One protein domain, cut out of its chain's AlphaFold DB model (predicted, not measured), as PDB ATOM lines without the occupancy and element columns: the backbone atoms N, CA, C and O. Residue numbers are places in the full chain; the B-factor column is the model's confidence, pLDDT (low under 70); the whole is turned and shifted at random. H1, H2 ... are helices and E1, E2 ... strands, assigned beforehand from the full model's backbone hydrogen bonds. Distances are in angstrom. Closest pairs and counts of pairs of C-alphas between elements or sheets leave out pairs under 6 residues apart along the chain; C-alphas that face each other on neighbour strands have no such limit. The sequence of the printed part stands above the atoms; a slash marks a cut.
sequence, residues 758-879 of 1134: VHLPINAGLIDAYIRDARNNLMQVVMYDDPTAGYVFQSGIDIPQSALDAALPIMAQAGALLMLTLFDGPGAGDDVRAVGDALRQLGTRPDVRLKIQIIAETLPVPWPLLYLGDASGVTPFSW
ATOM      1  N   VAL A 758      56.858 -15.161  24.390       74.00
ATOM      2  CA  VAL A 758      56.384 -15.630  23.082       74.00
ATOM      3  C   VAL A 758      55.112 -14.887  22.689       74.00
ATOM      4  O   VAL A 758      54.206 -14.734  23.506       74.00
ATOM      5  N   HIS A 759      55.019 -14.470  21.431       81.75
ATOM      6  CA  HIS A 759      53.772 -13.962  20.871       81.75
ATOM      7  C   HIS A 759      52.917 -15.138  20.381       81.75
ATOM      8  O   HIS A 759      53.360 -15.920  19.539       81.75
ATOM      9  N   LEU A 760      51.700 -15.275  20.904       83.19
ATOM     10  CA  LEU A 760      50.703 -16.255  20.477       83.19
ATOM     11  C   LEU A 760      49.877 -15.645  19.324       83.19
ATOM     12  O   LEU A 760      49.058 -14.761  19.583       83.19
ATOM     13  N   PRO A 761      50.036 -16.097  18.064       78.25
ATOM     14  CA  PRO A 761      49.421 -15.466  16.893       78.25
ATOM     15  C   PRO A 761      47.961 -15.916  16.731       78.25
ATOM     16  O   PRO A 761      47.602 -16.667  15.823       78.25
ATOM     17  N   ILE A 762      47.122 -15.521  17.687       75.88
ATOM     18  CA  ILE A 762      45.765 -16.037  17.869       75.88
ATOM     19  C   ILE A 762      44.791 -14.875  17.933       75.88
ATOM     20  O   ILE A 762      44.681 -14.183  18.942       75.88
ATOM     21  N   ASN A 763      44.008 -14.703  16.873       74.62
ATOM     22  CA  ASN A 763      42.919 -13.741  16.890       74.62
ATOM     23  C   ASN A 763      41.836 -14.160  17.906       74.62
ATOM     24  O   ASN A 763      41.406 -15.317  17.912       74.62
ATOM     25  N   ALA A 764      41.342 -13.209  18.704       67.44
ATOM     26  CA  ALA A 764      40.287 -13.428  19.699       67.44
ATOM     27  C   ALA A 764      39.060 -14.182  19.136       67.44
ATOM     28  O   ALA A 764      38.569 -15.123  19.754       67.44
ATOM     29  N   GLY A 765      38.619 -13.850  17.915       65.44
ATOM     30  CA  GLY A 765      37.475 -14.506  17.272       65.44
ATOM     31  C   GLY A 765      37.717 -15.970  16.877       65.44
ATOM     32  O   GLY A 765      36.759 -16.731  16.745       65.44
ATOM     33  N   LEU A 766      38.979 -16.388  16.713       69.81
ATOM     34  CA  LEU A 766      39.333 -17.786  16.461       69.81
ATOM     35  C   LEU A 766      39.264 -18.599  17.757       69.81
ATOM     36  O   LEU A 766      38.642 -19.660  17.785       69.81
ATOM     37  N   ILE A 767      39.876 -18.105  18.837       73.56
ATOM     38  CA  ILE A 767      39.884 -18.823  20.117       73.56
ATOM     39  C   ILE A 767      38.491 -18.863  20.762       73.56
ATOM     40  O   ILE A 767      38.118 -19.908  21.289       73.56
ATOM     41  N   ASP A 768      37.666 -17.822  20.606       68.25
ATOM     42  CA  ASP A 768      36.249 -17.829  21.008       68.25
ATOM     43  C   ASP A 768      35.448 -18.975  20.370       68.25
ATOM     44  O   ASP A 768      34.583 -19.570  21.022       68.25
ATOM     45  N   ALA A 769      35.725 -19.305  19.103       68.06
ATOM     46  CA  ALA A 769      35.072 -20.414  18.411       68.06
ATOM     47  C   ALA A 769      35.494 -21.767  19.008       68.06
ATOM     48  O   ALA A 769      34.637 -22.565  19.382       68.06
ATOM     49  N   TYR A 770      36.799 -21.990  19.205       73.31
ATOM     50  CA  TYR A 770      37.303 -23.223  19.826       73.31
ATOM     51  C   TYR A 770      36.873 -23.381  21.294       73.31
ATOM     52  O   TYR A 770      36.576 -24.495  21.722       73.31
ATOM     53  N   ILE A 771      36.777 -22.289  22.060       75.75
ATOM     54  CA  ILE A 771      36.231 -22.303  23.427       75.75
ATOM     55  C   ILE A 771      34.746 -22.695  23.417       75.75
ATOM     56  O   ILE A 771      34.318 -23.503  24.247       75.75
ATOM     57  N   ARG A 772      33.959 -22.177  22.465       73.44
ATOM     58  CA  ARG A 772      32.545 -22.548  22.294       73.44
ATOM     59  C   ARG A 772      32.392 -24.023  21.931       73.44
ATOM     60  O   ARG A 772      31.630 -24.727  22.587       73.44
ATOM     61  N   ASP A 773      33.169 -24.513  20.969       74.56
ATOM     62  CA  ASP A 773      33.146 -25.922  20.570       74.56
ATOM     63  C   ASP A 773      33.591 -26.847  21.713       74.56
ATOM     64  O   ASP A 773      32.974 -27.888  21.941       74.56
ATOM     65  N   ALA A 774      34.592 -26.461  22.509       80.69
ATOM     66  CA  ALA A 774      34.992 -27.227  23.687       80.69
ATOM     67  C   ALA A 774      33.865 -27.326  24.733       80.69
ATOM     68  O   ALA A 774      33.608 -28.410  25.261       80.69
ATOM     69  N   ARG A 775      33.130 -26.235  24.982       77.00
ATOM     70  CA  ARG A 775      31.958 -26.235  25.879       77.00
ATOM     71  C   ARG A 775      30.755 -26.979  25.296       77.00
ATOM     72  O   ARG A 775      30.012 -27.602  26.052       77.00
ATOM     73  N   ASN A 776      30.602 -27.017  23.975       75.12
ATOM     74  CA  ASN A 776      29.590 -27.845  23.315       75.12
ATOM     75  C   ASN A 776      29.918 -29.349  23.418       75.12
ATOM     76  O   ASN A 776      29.017 -30.157  23.637       75.12
ATOM     77  N   ASN A 777      31.200 -29.728  23.405       81.69
ATOM     78  CA  ASN A 777      31.630 -31.094  23.730       81.69
ATOM     79  C   ASN A 777      31.422 -31.446  25.220       81.69
ATOM     80  O   ASN A 777      31.014 -32.564  25.531       81.69
ATOM     81  N   LEU A 778      31.618 -30.499  26.153       82.88
ATOM     82  CA  LEU A 778      31.211 -30.686  27.559       82.88
ATOM     83  C   LEU A 778      29.695 -30.914  27.680       82.88
ATOM     84  O   LEU A 778      29.258 -31.831  28.377       82.88
ATOM     85  N   MET A 779      28.892 -30.129  26.955       78.88
ATOM     86  CA  MET A 779      27.441 -30.313  26.894       78.88
ATOM     87  C   MET A 779      27.043 -31.677  26.323       78.88
ATOM     88  O   MET A 779      26.077 -32.255  26.813       78.88
ATOM     89  N   GLN A 780      27.781 -32.225  25.351       80.56
ATOM     90  CA  GLN A 780      27.543 -33.579  24.835       80.56
ATOM     91  C   GLN A 780      27.748 -34.658  25.911       80.56
ATOM     92  O   GLN A 780      27.016 -35.643  25.912       80.56
ATOM     93  N   VAL A 781      28.688 -34.479  26.848       86.75
ATOM     94  CA  VAL A 781      28.849 -35.392  27.996       86.75
ATOM     95  C   VAL A 781      27.716 -35.217  29.005       86.75
ATOM     96  O   VAL A 781      27.121 -36.200  29.433       86.75
ATOM     97  N   VAL A 782      27.348 -33.979  29.348       81.00
ATOM     98  CA  VAL A 782      26.209 -33.705  30.248       81.00
ATOM     99  C   VAL A 782      24.889 -34.257  29.685       81.00
ATOM    100  O   VAL A 782      24.045 -34.743  30.438       81.00
ATOM    101  N   MET A 783      24.721 -34.214  28.363       78.19
ATOM    102  CA  MET A 783      23.564 -34.726  27.617       78.19
ATOM    103  C   MET A 783      23.784 -36.145  27.063       78.19
ATOM    104  O   MET A 783      23.049 -36.565  26.171       78.19
ATOM    105  N   TYR A 784      24.776 -36.890  27.564       80.75
ATOM    106  CA  TYR A 784      25.004 -38.272  27.144       80.75
ATOM    107  C   TYR A 784      23.870 -39.173  27.645       80.75
ATOM    108  O   TYR A 784      23.632 -39.281  28.851       80.75
ATOM    109  N   ASP A 785      23.196 -39.815  26.697       80.38
ATOM    110  CA  ASP A 785      22.110 -40.765  26.913       80.38
ATOM    111  C   ASP A 785      22.680 -42.194  26.890       80.38
ATOM    112  O   ASP A 785      23.135 -42.673  25.849       80.38
ATOM    113  N   ASP A 786      22.724 -42.871  28.042       77.12
ATOM    114  CA  ASP A 786      23.108 -44.283  28.111       77.12
ATOM    115  C   ASP A 786      21.905 -45.147  27.684       77.12
ATOM    116  O   ASP A 786      20.861 -45.078  28.343       77.12
ATOM    117  N   PRO A 787      22.031 -46.018  26.659       71.25
ATOM    118  CA  PRO A 787      20.915 -46.820  26.138       71.25
ATOM    119  C   PRO A 787      20.212 -47.744  27.146       71.25
ATOM    120  O   PRO A 787      19.197 -48.353  26.810       71.25
ATOM    121  N   THR A 788      20.753 -47.902  28.359       68.44
ATOM    122  CA  THR A 788      20.164 -48.708  29.439       68.44
ATOM    123  C   THR A 788      19.667 -47.893  30.635       68.44
ATOM    124  O   THR A 788      18.914 -48.430  31.448       68.44
ATOM    125  N   ALA A 789      20.076 -46.625  30.761       66.00
ATOM    126  CA  ALA A 789      19.904 -45.835  31.983       66.00
ATOM    127  C   ALA A 789      19.510 -44.357  31.762       66.00
ATOM    128  O   ALA A 789      19.272 -43.648  32.740       66.00
ATOM    129  N   GLY A 790      19.388 -43.897  30.513       78.06
ATOM    130  CA  GLY A 790      19.002 -42.524  30.183       78.06
ATOM    131  C   GLY A 790      20.151 -41.522  30.347       78.06
ATOM    132  O   GLY A 790      21.328 -41.890  30.319       78.06
ATOM    133  N   TYR A 791      19.820 -40.253  30.605       79.94
ATOM    134  CA  TYR A 791      20.783 -39.183  30.902       79.94
ATOM    135  C   TYR A 791      21.495 -39.366  32.260       79.94
ATOM    136  O   TYR A 791      21.257 -38.628  33.218       79.94
ATOM    137  N   VAL A 792      22.403 -40.340  32.343       85.31
ATOM    138  CA  VAL A 792      23.080 -40.783  33.579       85.31
ATOM    139  C   VAL A 792      23.815 -39.670  34.324       85.31
ATOM    140  O   VAL A 792      23.810 -39.644  35.552       85.31
ATOM    141  N   PHE A 793      24.395 -38.713  33.595       82.69
ATOM    142  CA  PHE A 793      25.074 -37.546  34.167       82.69
ATOM    143  C   PHE A 793      24.114 -36.520  34.788       82.69
ATOM    144  O   PHE A 793      24.551 -35.670  35.561       82.69
ATOM    145  N   GLN A 794      22.818 -36.593  34.471       81.62
ATOM    146  CA  GLN A 794      21.771 -35.728  35.019       81.62
ATOM    147  C   GLN A 794      20.951 -36.417  36.117       81.62
ATOM    148  O   GLN A 794      20.554 -35.759  37.077       81.62
ATOM    149  N   SER A 795      20.728 -37.731  36.012       80.06
ATOM    150  CA  SER A 795      19.904 -38.503  36.954       80.06
ATOM    151  C   SER A 795      20.572 -38.809  38.301       80.06
ATOM    152  O   SER A 795      19.895 -39.263  39.222       80.06
ATOM    153  N   GLY A 796      21.883 -38.600  38.442       82.25
ATOM    154  CA  GLY A 796      22.604 -38.884  39.681       82.25
ATOM    155  C   GLY A 796      24.059 -38.424  39.662       82.25
ATOM    156  O   GLY A 796      24.516 -37.794  38.711       82.25
ATOM    157  N   ILE A 797      24.788 -38.733  40.738       90.69
ATOM    158  CA  ILE A 797      26.236 -38.480  40.819       90.69
ATOM    159  C   ILE A 797      27.068 -39.708  40.444       90.69
ATOM    160  O   ILE A 797      28.153 -39.531  39.900       90.69
ATOM    161  N   ASP A 798      26.564 -40.917  40.703       94.44
ATOM    162  CA  ASP A 798      27.221 -42.193  40.409       94.44
ATOM    163  C   ASP A 798      26.980 -42.620  38.956       94.44
ATOM    164  O   ASP A 798      25.859 -42.945  38.565       94.44
ATOM    165  N   ILE A 799      28.043 -42.634  38.154       93.31
ATOM    166  CA  ILE A 799      27.973 -42.844  36.703       93.31
ATOM    167  C   ILE A 799      28.326 -44.302  36.339       93.31
ATOM    168  O   ILE A 799      29.239 -44.888  36.934       93.31
ATOM    169  N   PRO A 800      27.658 -44.932  35.353       91.62
ATOM    170  CA  PRO A 800      28.096 -46.211  34.793       91.62
ATOM    171  C   PRO A 800      29.483 -46.130  34.138       91.62
ATOM    172  O   PRO A 800      29.838 -45.129  33.519       91.62
ATOM    173  N   GLN A 801      30.267 -47.211  34.208       92.94
ATOM    174  CA  GLN A 801      31.592 -47.247  33.567       92.94
ATOM    175  C   GLN A 801      31.498 -47.019  32.044       92.94
ATOM    176  O   GLN A 801      32.329 -46.298  31.507       92.94
ATOM    177  N   SER A 802      30.447 -47.526  31.383       90.94
ATOM    178  CA  SER A 802      30.144 -47.280  29.961       90.94
ATOM    179  C   SER A 802      30.139 -45.793  29.604       90.94
ATOM    180  O   SER A 802      30.768 -45.378  28.635       90.94
ATOM    181  N   ALA A 803      29.449 -44.985  30.408       90.25
ATOM    182  CA  ALA A 803      29.302 -43.556  30.184       90.25
ATOM    183  C   ALA A 803      30.578 -42.768  30.527       90.25
ATOM    184  O   ALA A 803      30.907 -41.814  29.826       90.25
ATOM    185  N   LEU A 804      31.347 -43.185  31.544       93.81
ATOM    186  CA  LEU A 804      32.672 -42.608  31.813       93.81
ATOM    187  C   LEU A 804      33.662 -42.904  30.671       93.81
ATOM    188  O   LEU A 804      34.392 -42.008  30.238       93.81
ATOM    189  N   ASP A 805      33.663 -44.138  30.163       92.50
ATOM    190  CA  ASP A 805      34.519 -44.573  29.055       92.50
ATOM    191  C   ASP A 805      34.149 -43.850  27.744       92.50
ATOM    192  O   ASP A 805      35.034 -43.533  26.949       92.50
ATOM    193  N   ALA A 806      32.865 -43.526  27.541       90.75
ATOM    194  CA  ALA A 806      32.382 -42.711  26.422       90.75
ATOM    195  C   ALA A 806      32.685 -41.205  26.580       90.75
ATOM    196  O   ALA A 806      32.981 -40.531  25.593       90.75
ATOM    197  N   ALA A 807      32.657 -40.671  27.806       93.12
ATOM    198  CA  ALA A 807      32.955 -39.264  28.086       93.12
ATOM    199  C   ALA A 807      34.437 -38.909  27.870       93.12
ATOM    200  O   ALA A 807      34.750 -37.827  27.366       93.12
ATOM    201  N   LEU A 808      35.349 -39.823  28.221       94.94
ATOM    202  CA  LEU A 808      36.800 -39.634  28.118       94.94
ATOM    203  C   LEU A 808      37.275 -39.166  26.723       94.94
ATOM    204  O   LEU A 808      37.910 -38.111  26.662       94.94
ATOM    205  N   PRO A 809      36.990 -39.863  25.601       92.94
ATOM    206  CA  PRO A 809      37.438 -39.426  24.280       92.94
ATOM    207  C   PRO A 809      36.819 -38.088  23.851       92.94
ATOM    208  O   PRO A 809      37.520 -37.293  23.233       92.94
ATOM    209  N   ILE A 810      35.559 -37.805  24.207       91.56
ATOM    210  CA  ILE A 810      34.882 -36.537  23.872       91.56
ATOM    211  C   ILE A 810      35.611 -35.367  24.548       91.56
ATOM    212  O   ILE A 810      36.045 -34.423  23.885       91.56
ATOM    213  N   MET A 811      35.819 -35.457  25.866       93.50
ATOM    214  CA  MET A 811      36.503 -34.411  26.632       93.50
ATOM    215  C   MET A 811      37.976 -34.285  26.228       93.50
ATOM    216  O   MET A 811      38.485 -33.171  26.132       93.50
ATOM    217  N   ALA A 812      38.661 -35.399  25.948       93.69
ATOM    218  CA  ALA A 812      40.077 -35.392  25.587       93.69
ATOM    219  C   ALA A 812      40.316 -34.800  24.192       93.69
ATOM    220  O   ALA A 812      41.264 -34.043  24.000       93.69
ATOM    221  N   GLN A 813      39.442 -35.091  23.223       91.19
ATOM    222  CA  GLN A 813      39.500 -34.475  21.896       91.19
ATOM    223  C   GLN A 813      39.208 -32.973  21.965       91.19
ATOM    224  O   GLN A 813      39.924 -32.206  21.324       91.19
ATOM    225  N   ALA A 814      38.227 -32.550  22.771       89.31
ATOM    226  CA  ALA A 814      37.882 -31.143  22.980       89.31
ATOM    227  C   ALA A 814      39.004 -30.348  23.673       89.31
ATOM    228  O   ALA A 814      39.453 -29.327  23.151       89.31
ATOM    229  N   GLY A 815      39.512 -30.852  24.802       91.50
ATOM    230  CA  GLY A 815      40.652 -30.272  25.513       91.50
ATOM    231  C   GLY A 815      41.883 -30.163  24.622       91.50
ATOM    232  O   GLY A 815      42.487 -29.104  24.508       91.50
ATOM    233  N   ALA A 816      42.197 -31.227  23.884       91.81
ATOM    234  CA  ALA A 816      43.319 -31.220  22.959       91.81
ATOM    235  C   ALA A 816      43.038 -30.437  21.657       91.81
ATOM    236  O   ALA A 816      43.946 -30.286  20.845       91.81
ATOM    237  N   LEU A 817      41.810 -29.988  21.373       89.62
ATOM    238  CA  LEU A 817      41.515 -29.087  20.247       89.62
ATOM    239  C   LEU A 817      41.801 -27.631  20.620       89.62
ATOM    240  O   LEU A 817      42.441 -26.948  19.823       89.62
ATOM    241  N   LEU A 818      41.421 -27.200  21.832       89.06
ATOM    242  CA  LEU A 818      41.822 -25.900  22.396       89.06
ATOM    243  C   LEU A 818      43.330 -25.699  22.277       89.06
ATOM    244  O   LEU A 818      43.777 -24.654  21.804       89.06
ATOM    245  N   MET A 819      44.083 -26.753  22.600       90.12
ATOM    246  CA  MET A 819      45.527 -26.778  22.461       90.12
ATOM    247  C   MET A 819      45.994 -26.293  21.096       90.12
ATOM    248  O   MET A 819      46.789 -25.361  21.012       90.12
ATOM    249  N   LEU A 820      45.517 -26.915  20.017       87.88
ATOM    250  CA  LEU A 820      46.028 -26.644  18.669       87.88
ATOM    251  C   LEU A 820      46.032 -25.161  18.366       87.88
ATOM    252  O   LEU A 820      47.021 -24.627  17.886       87.88
ATOM    253  N   THR A 821      44.940 -24.513  18.734       86.44
ATOM    254  CA  THR A 821      44.734 -23.084  18.580       86.44
ATOM    255  C   THR A 821      45.670 -22.263  19.470       86.44
ATOM    256  O   THR A 821      46.114 -21.213  19.028       86.44
ATOM    257  N   LEU A 822      46.013 -22.735  20.675       86.19
ATOM    258  CA  LEU A 822      46.791 -22.001  21.686       86.19
ATOM    259  C   LEU A 822      48.319 -21.958  21.491       86.19
ATOM    260  O   LEU A 822      48.928 -20.960  21.863       86.19
ATOM    261  N   PHE A 823      48.959 -22.994  20.939       88.44
ATOM    262  CA  PHE A 823      50.433 -23.005  20.746       88.44
ATOM    263  C   PHE A 823      50.938 -23.782  19.501       88.44
ATOM    264  O   PHE A 823      52.115 -23.680  19.163       88.44
ATOM    265  N   ASP A 824      50.081 -24.516  18.779       80.75
ATOM    266  CA  ASP A 824      50.429 -25.215  17.518       80.75
ATOM    267  C   ASP A 824      49.717 -24.606  16.293       80.75
ATOM    268  O   ASP A 824      49.625 -25.221  15.225       80.75
ATOM    269  N   GLY A 825      49.162 -23.404  16.461       74.56
ATOM    270  CA  GLY A 825      48.243 -22.792  15.511       74.56
ATOM    271  C   GLY A 825      48.928 -22.304  14.230       74.56
ATOM    272  O   GLY A 825      50.153 -22.136  14.193       74.56
ATOM    273  N   PRO A 826      48.158 -22.024  13.162       63.69
ATOM    274  CA  PRO A 826      48.690 -21.390  11.960       63.69
ATOM    275  C   PRO A 826      49.385 -20.065  12.305       63.69
ATOM    276  O   PRO A 826      48.747 -19.135  12.777       63.69
ATOM    277  N   GLY A 827      50.698 -19.995  12.068       69.44
ATOM    278  CA  GLY A 827      51.536 -18.837  12.403       69.44
ATOM    279  C   GLY A 827      52.421 -19.014  13.643       69.44
ATOM    280  O   GLY A 827      53.364 -18.245  13.799       69.44
ATOM    281  N   ALA A 828      52.188 -20.026  14.491       78.25
ATOM    282  CA  ALA A 828      53.006 -20.261  15.683       78.25
ATOM    283  C   ALA A 828      54.498 -20.432  15.328       78.25
ATOM    284  O   ALA A 828      54.856 -21.216  14.439       78.25
ATOM    285  N   GLY A 829      55.370 -19.712  16.037       79.38
ATOM    286  CA  GLY A 829      56.825 -19.858  15.939       79.38
ATOM    287  C   GLY A 829      57.342 -21.115  16.645       79.38
ATOM    288  O   GLY A 829      56.605 -21.781  17.376       79.38
ATOM    289  N   ASP A 830      58.623 -21.432  16.456       79.31
ATOM    290  CA  ASP A 830      59.251 -22.563  17.156       79.31
ATOM    291  C   ASP A 830      59.330 -22.322  18.671       79.31
ATOM    292  O   ASP A 830      59.159 -23.263  19.439       79.31
ATOM    293  N   ASP A 831      59.470 -21.068  19.116       76.06
ATOM    294  CA  ASP A 831      59.426 -20.708  20.539       76.06
ATOM    295  C   ASP A 831      58.029 -20.917  21.150       76.06
ATOM    296  O   ASP A 831      57.906 -21.401  22.275       76.06
ATOM    297  N   VAL A 832      56.962 -20.626  20.393       83.00
ATOM    298  CA  VAL A 832      55.567 -20.866  20.810       83.00
ATOM    299  C   VAL A 832      55.317 -22.368  20.973       83.00
ATOM    300  O   VAL A 832      54.812 -22.803  22.010       83.00
ATOM    301  N   ARG A 833      55.758 -23.178  19.997       84.94
ATOM    302  CA  ARG A 833      55.739 -24.646  20.099       84.94
ATOM    303  C   ARG A 833      56.565 -25.150  21.275       84.94
ATOM    304  O   ARG A 833      56.081 -25.988  22.026       84.94
ATOM    305  N   ALA A 834      57.761 -24.606  21.500       79.81
ATOM    306  CA  ALA A 834      58.608 -24.978  22.632       79.81
ATOM    307  C   ALA A 834      57.938 -24.687  23.986       79.81
ATOM    308  O   ALA A 834      58.090 -25.482  24.918       79.81
ATOM    309  N   VAL A 835      57.146 -23.610  24.090       81.44
ATOM    310  CA  VAL A 835      56.284 -23.373  25.257       81.44
ATOM    311  C   VAL A 835      55.220 -24.461  25.382       81.44
ATOM    312  O   VAL A 835      55.028 -24.925  26.493       81.44
ATOM    313  N   GLY A 836      54.585 -24.938  24.306       86.81
ATOM    314  CA  GLY A 836      53.651 -26.077  24.357       86.81
ATOM    315  C   GLY A 836      54.300 -27.443  24.666       86.81
ATOM    316  O   GLY A 836      53.727 -28.263  25.386       86.81
ATOM    317  N   ASP A 837      55.509 -27.695  24.165       85.12
ATOM    318  CA  ASP A 837      56.228 -28.971  24.302       85.12
ATOM    319  C   ASP A 837      56.864 -29.168  25.681       85.12
ATOM    320  O   ASP A 837      56.801 -30.267  26.246       85.12
ATOM    321  N   ALA A 838      57.395 -28.097  26.286       82.25
ATOM    322  CA  ALA A 838      57.942 -28.090  27.652       82.25
ATOM    323  C   ALA A 838      56.917 -28.497  28.733       82.25
ATOM    324  O   ALA A 838      57.226 -28.582  29.921       82.25
ATOM    325  N   LEU A 839      55.677 -28.734  28.328       86.56
ATOM    326  CA  LEU A 839      54.479 -28.452  29.091       86.56
ATOM    327  C   LEU A 839      53.537 -29.648  29.078       86.56
ATOM    328  O   LEU A 839      53.132 -30.107  30.147       86.56
ATOM    329  N   ARG A 840      53.450 -30.322  27.920       89.56
ATOM    330  CA  ARG A 840      53.255 -31.773  27.887       89.56
ATOM    331  C   ARG A 840      54.286 -32.436  28.777       89.56
ATOM    332  O   ARG A 840      53.927 -33.244  29.628       89.56
ATOM    333  N   GLN A 841      55.557 -32.065  28.624       85.88
ATOM    334  CA  GLN A 841      56.654 -32.658  29.382       85.88
ATOM    335  C   GLN A 841      56.529 -32.439  30.900       85.88
ATOM    336  O   GLN A 841      56.780 -33.372  31.661       85.88
ATOM    337  N   LEU A 842      56.144 -31.242  31.359       84.19
ATOM    338  CA  LEU A 842      55.985 -30.967  32.792       84.19
ATOM    339  C   LEU A 842      54.667 -31.507  33.371       84.19
ATOM    340  O   LEU A 842      54.687 -32.075  34.461       84.19
ATOM    341  N   GLY A 843      53.543 -31.379  32.662       85.75
ATOM    342  CA  GLY A 843      52.236 -31.816  33.157       85.75
ATOM    343  C   GLY A 843      52.013 -33.332  33.075       85.75
ATOM    344  O   GLY A 843      51.508 -33.931  34.023       85.75
ATOM    345  N   THR A 844      52.449 -34.021  32.009       88.38
ATOM    346  CA  THR A 844      52.288 -35.495  31.906       88.38
ATOM    347  C   THR A 844      53.214 -36.288  32.834       88.38
ATOM    348  O   THR A 844      52.991 -37.481  33.043       88.38
ATOM    349  N   ARG A 845      54.232 -35.657  33.437       86.50
ATOM    350  CA  ARG A 845      55.152 -36.326  34.370       86.50
ATOM    351  C   ARG A 845      54.413 -36.833  35.617       86.50
ATOM    352  O   ARG A 845      53.930 -36.009  36.392       86.50
ATOM    353  N   PRO A 846      54.358 -38.155  35.870       82.88
ATOM    354  CA  PRO A 846      53.533 -38.722  36.940       82.88
ATOM    355  C   PRO A 846      54.061 -38.407  38.347       82.88
ATOM    356  O   PRO A 846      53.317 -38.509  39.318       82.88
ATOM    357  N   ASP A 847      55.334 -38.023  38.467       83.50
ATOM    358  CA  ASP A 847      55.999 -37.682  39.724       83.50
ATOM    359  C   ASP A 847      55.826 -36.209  40.139       83.50
ATOM    360  O   ASP A 847      56.226 -35.834  41.241       83.50
ATOM    361  N   VAL A 848      55.228 -35.372  39.282       82.06
ATOM    362  CA  VAL A 848      55.089 -33.926  39.501       82.06
ATOM    363  C   VAL A 848      53.620 -33.537  39.674       82.06
ATOM    364  O   VAL A 848      52.757 -33.881  38.863       82.06
ATOM    365  N   ARG A 849      53.343 -32.751  40.722       88.88
ATOM    366  CA  ARG A 849      52.060 -32.070  40.937       88.88
ATOM    367  C   ARG A 849      52.266 -30.560  40.891       88.88
ATOM    368  O   ARG A 849      52.348 -29.925  41.938       88.88
ATOM    369  N   LEU A 850      52.331 -30.011  39.676       87.69
ATOM    370  CA  LEU A 850      52.344 -28.562  39.468       87.69
ATOM    371  C   LEU A 850      51.131 -27.920  40.159       87.69
ATOM    372  O   LEU A 850      49.995 -28.397  40.019       87.69
ATOM    373  N   LYS A 851      51.378 -26.831  40.874       87.75
ATOM    374  CA  LYS A 851      50.388 -25.796  41.177       87.75
ATOM    375  C   LYS A 851      50.238 -24.882  39.935       87.75
ATOM    376  O   LYS A 851      50.964 -25.061  38.959       87.75
ATOM    377  N   ILE A 852      49.293 -23.930  39.892       87.31
ATOM    378  CA  ILE A 852      49.134 -23.021  38.727       87.31
ATOM    379  C   ILE A 852      48.716 -21.545  39.028       87.31
ATOM    380  O   ILE A 852      48.110 -21.358  40.056       87.31
ATOM    381  N   GLN A 853      48.974 -20.542  38.165       84.12
ATOM    382  CA  GLN A 853      48.473 -19.141  38.056       84.12
ATOM    383  C   GLN A 853      48.452 -18.674  36.581       84.12
ATOM    384  O   GLN A 853      49.473 -18.226  36.056       84.12
ATOM    385  N   ILE A 854      47.284 -18.682  35.927       84.19
ATOM    386  CA  ILE A 854      47.094 -17.881  34.699       84.19
ATOM    387  C   ILE A 854      46.754 -16.449  35.089       84.19
ATOM    388  O   ILE A 854      45.795 -16.232  35.826       84.19
ATOM    389  N   ILE A 855      47.483 -15.474  34.556       76.31
ATOM    390  CA  ILE A 855      47.082 -14.066  34.532       76.31
ATOM    391  C   ILE A 855      46.745 -13.732  33.083       76.31
ATOM    392  O   ILE A 855      47.607 -13.845  32.217       76.31
ATOM    393  N   ALA A 856      45.505 -13.332  32.813       72.75
ATOM    394  CA  ALA A 856      45.068 -12.934  31.478       72.75
ATOM    395  C   ALA A 856      44.162 -11.701  31.551       72.75
ATOM    396  O   ALA A 856      43.373 -11.567  32.492       72.75
ATOM    397  N   GLU A 857      44.270 -10.811  30.562       60.25
ATOM    398  CA  GLU A 857      43.382  -9.644  30.448       60.25
ATOM    399  C   GLU A 857      42.089  -9.989  29.692       60.25
ATOM    400  O   GLU A 857      41.000  -9.660  30.155       60.25
ATOM    401  N   THR A 858      42.203 -10.703  28.567       63.97
ATOM    402  CA  THR A 858      41.099 -10.958  27.618       63.97
ATOM    403  C   THR A 858      41.188 -12.346  26.957       63.97
ATOM    404  O   THR A 858      41.131 -12.465  25.734       63.97
ATOM    405  N   LEU A 859      41.369 -13.416  27.749       70.44
ATOM    406  CA  LEU A 859      41.485 -14.793  27.230       70.44
ATOM    407  C   LEU A 859      40.838 -15.856  28.163       70.44
ATOM    408  O   LEU A 859      41.549 -16.545  28.901       70.44
ATOM    409  N   PRO A 860      39.495 -16.015  28.155       71.44
ATOM    410  CA  PRO A 860      38.742 -16.897  29.063       71.44
ATOM    411  C   PRO A 860      38.748 -18.383  28.631       71.44
ATOM    412  O   PRO A 860      37.700 -19.025  28.490       71.44
ATOM    413  N   VAL A 861      39.946 -18.929  28.411       82.50
ATOM    414  CA  VAL A 861      40.194 -20.348  28.100       82.50
ATOM    415  C   VAL A 861      39.807 -21.238  29.296       82.50
ATOM    416  O   VAL A 861      40.150 -20.909  30.435       82.50
ATOM    417  N   PRO A 862      39.152 -22.395  29.081       86.38
ATOM    418  CA  PRO A 862      38.704 -23.277  30.158       86.38
ATOM    419  C   PRO A 862      39.847 -24.164  30.683       86.38
ATOM    420  O   PRO A 862      39.770 -25.390  30.608       86.38
ATOM    421  N   TRP A 863      40.922 -23.554  31.212       90.00
ATOM    422  CA  TRP A 863      42.214 -24.196  31.531       90.00
ATOM    423  C   TRP A 863      42.161 -25.585  32.216       90.00
ATOM    424  O   TRP A 863      43.025 -26.405  31.914       90.00
ATOM    425  N   PRO A 864      41.187 -25.937  33.083       91.94
ATOM    426  CA  PRO A 864      41.040 -27.308  33.584       91.94
ATOM    427  C   PRO A 864      40.834 -28.408  32.526       91.94
ATOM    428  O   PRO A 864      41.308 -29.524  32.741       91.94
ATOM    429  N   LEU A 865      40.141 -28.124  31.418       92.69
ATOM    430  CA  LEU A 865      39.741 -29.104  30.391       92.69
ATOM    431  C   LEU A 865      40.886 -29.535  29.458       92.69
ATOM    432  O   LEU A 865      40.760 -30.495  28.705       92.69
ATOM    433  N   LEU A 866      41.995 -28.811  29.490       93.94
ATOM    434  CA  LEU A 866      43.097 -28.914  28.542       93.94
ATOM    435  C   LEU A 866      43.799 -30.279  28.663       93.94
ATOM    436  O   LEU A 866      43.930 -30.807  29.773       93.94
ATOM    437  N   TYR A 867      44.185 -30.887  27.533       95.19
ATOM    438  CA  TYR A 867      44.526 -32.320  27.459       95.19
ATOM    439  C   TYR A 867      45.905 -32.584  26.836       95.19
ATOM    440  O   TYR A 867      46.151 -32.420  25.638       95.19
ATOM    441  N   LEU A 868      46.799 -33.085  27.687       93.44
ATOM    442  CA  LEU A 868      48.251 -33.089  27.519       93.44
ATOM    443  C   LEU A 868      48.775 -34.360  26.839       93.44
ATOM    444  O   LEU A 868      49.926 -34.422  26.410       93.44
ATOM    445  N   GLY A 869      47.953 -35.408  26.813       88.25
ATOM    446  CA  GLY A 869      48.298 -36.703  26.238       88.25
ATOM    447  C   GLY A 869      48.161 -36.694  24.723       88.25
ATOM    448  O   GLY A 869      47.538 -35.800  24.143       88.25
ATOM    449  N   ASP A 870      48.708 -37.707  24.059       85.19
ATOM    450  CA  ASP A 870      48.339 -37.966  22.670       85.19
ATOM    451  C   ASP A 870      46.812 -38.168  22.562       85.19
ATOM    452  O   ASP A 870      46.171 -38.796  23.408       85.19
ATOM    453  N   ALA A 871      46.239 -37.547  21.533       83.62
ATOM    454  CA  ALA A 871      44.816 -37.533  21.224       83.62
ATOM    455  C   ALA A 871      44.570 -37.774  19.718       83.62
ATOM    456  O   ALA A 871      43.571 -37.323  19.158       83.62
ATOM    457  N   SER A 872      45.508 -38.464  19.058       76.44
ATOM    458  CA  SER A 872      45.335 -39.086  17.736       76.44
ATOM    459  C   SER A 872      44.621 -40.444  17.810       76.44
ATOM    460  O   SER A 872      44.161 -40.950  16.791       76.44
ATOM    461  N   GLY A 873      44.532 -41.032  19.010       68.31
ATOM    462  CA  GLY A 873      43.985 -42.370  19.250       68.31
ATOM    463  C   GLY A 873      45.006 -43.509  19.122       68.31
ATOM    464  O   GLY A 873      44.620 -44.670  19.233       68.31
ATOM    465  N   VAL A 874      46.293 -43.208  18.899       78.62
ATOM    466  CA  VAL A 874      47.368 -44.220  18.881       78.62
ATOM    467  C   VAL A 874      47.677 -44.720  20.295       78.62
ATOM    468  O   VAL A 874      47.858 -45.921  20.499       78.62
ATOM    469  N   THR A 875      47.708 -43.821  21.281       83.50
ATOM    470  CA  THR A 875      47.730 -44.188  22.703       83.50
ATOM    471  C   THR A 875      46.319 -44.159  23.308       83.50
ATOM    472  O   THR A 875      45.486 -43.350  22.890       83.50
ATOM    473  N   PRO A 876      46.012 -45.019  24.301       86.75
ATOM    474  CA  PRO A 876      44.770 -44.914  25.058       86.75
ATOM    475  C   PRO A 876      44.680 -43.578  25.802       86.75
ATOM    476  O   PRO A 876      45.639 -43.151  26.449       86.75
ATOM    477  N   PHE A 877      43.506 -42.949  25.757       92.56
ATOM    478  CA  PHE A 877      43.222 -41.760  26.556       92.56
ATOM    479  C   PHE A 877      43.338 -42.059  28.062       92.56
ATOM    480  O   PHE A 877      43.080 -43.179  28.505       92.56
ATOM    481  N   SER A 878      43.681 -41.050  28.867       93.88
ATOM    482  CA  SER A 878      43.718 -41.168  30.332       93.88
ATOM    483  C   SER A 878      43.234 -39.892  31.006       93.88
ATOM    484  O   SER A 878      43.594 -38.792  30.590       93.88
ATOM    485  N   TRP A 879      42.484 -40.031  32.099       94.94
ATOM    486  CA  TRP A 879      42.077 -38.891  32.920       94.94
ATOM    487  C   TRP A 879      43.273 -38.147  33.544       94.94
ATOM    488  O   TRP A 879      43.198 -36.941  33.755       94.94
TER     489      TRP A 879
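AT A GLANCE: This is residues 758 to 879 of the 1134 residues of the protein "CHAT domain-containing protein" of Paraburkholderia sp. PDC91 (UniProt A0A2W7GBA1). Two long helices, H1 and H3, lie side by side; H4 folds back from one end of H3, and tiny H2 sits near the other. The printed part has 122 residues, mostly helix by its named elements, E1 H1 H2 H3 H4 E2 in order. It is only just compact, close to loose, with radius of gyration of the C-alphas 16.2 A and spans 49 by 36 by 28 A.

IN THESE COORDINATES: Find E1, residues 758 to 760, from C-alpha 758 at (56.384, -15.630, 23.082). H1, 764 to 782, runs 26.8 A; then come H2, 792 to 795, H3, 801 to 823, 33.3 A, and H4, 830 to 843. E2, 853 to 856, ends at (45.068, -12.934, 31.478).

HOW THE PARTS SIT: H1 and H3 touch, closest at C-alphas 774 and 814, 4.9 A, opposite ways at a shallow 4 degrees. H3, with residue 823 alone, touches H4 in a helical hairpin, 5.6 A from C-alpha 832. H1 only just touches H2, with 3 C-alpha pairs within 8 A. E1 and E2 pair with no named strand. O i to N i+4 pairs within hydrogen-bond range are 14 of 15 in H1, 15 of 19 in H3, 9 of 10 in H4; H2 is too short.

THE WHOLE: C-alphas 758 and 788 are farthest apart, 49.5 A. The printed part has no cut and no long link; 12 residues have pLDDT under 70, among them 764 to 766.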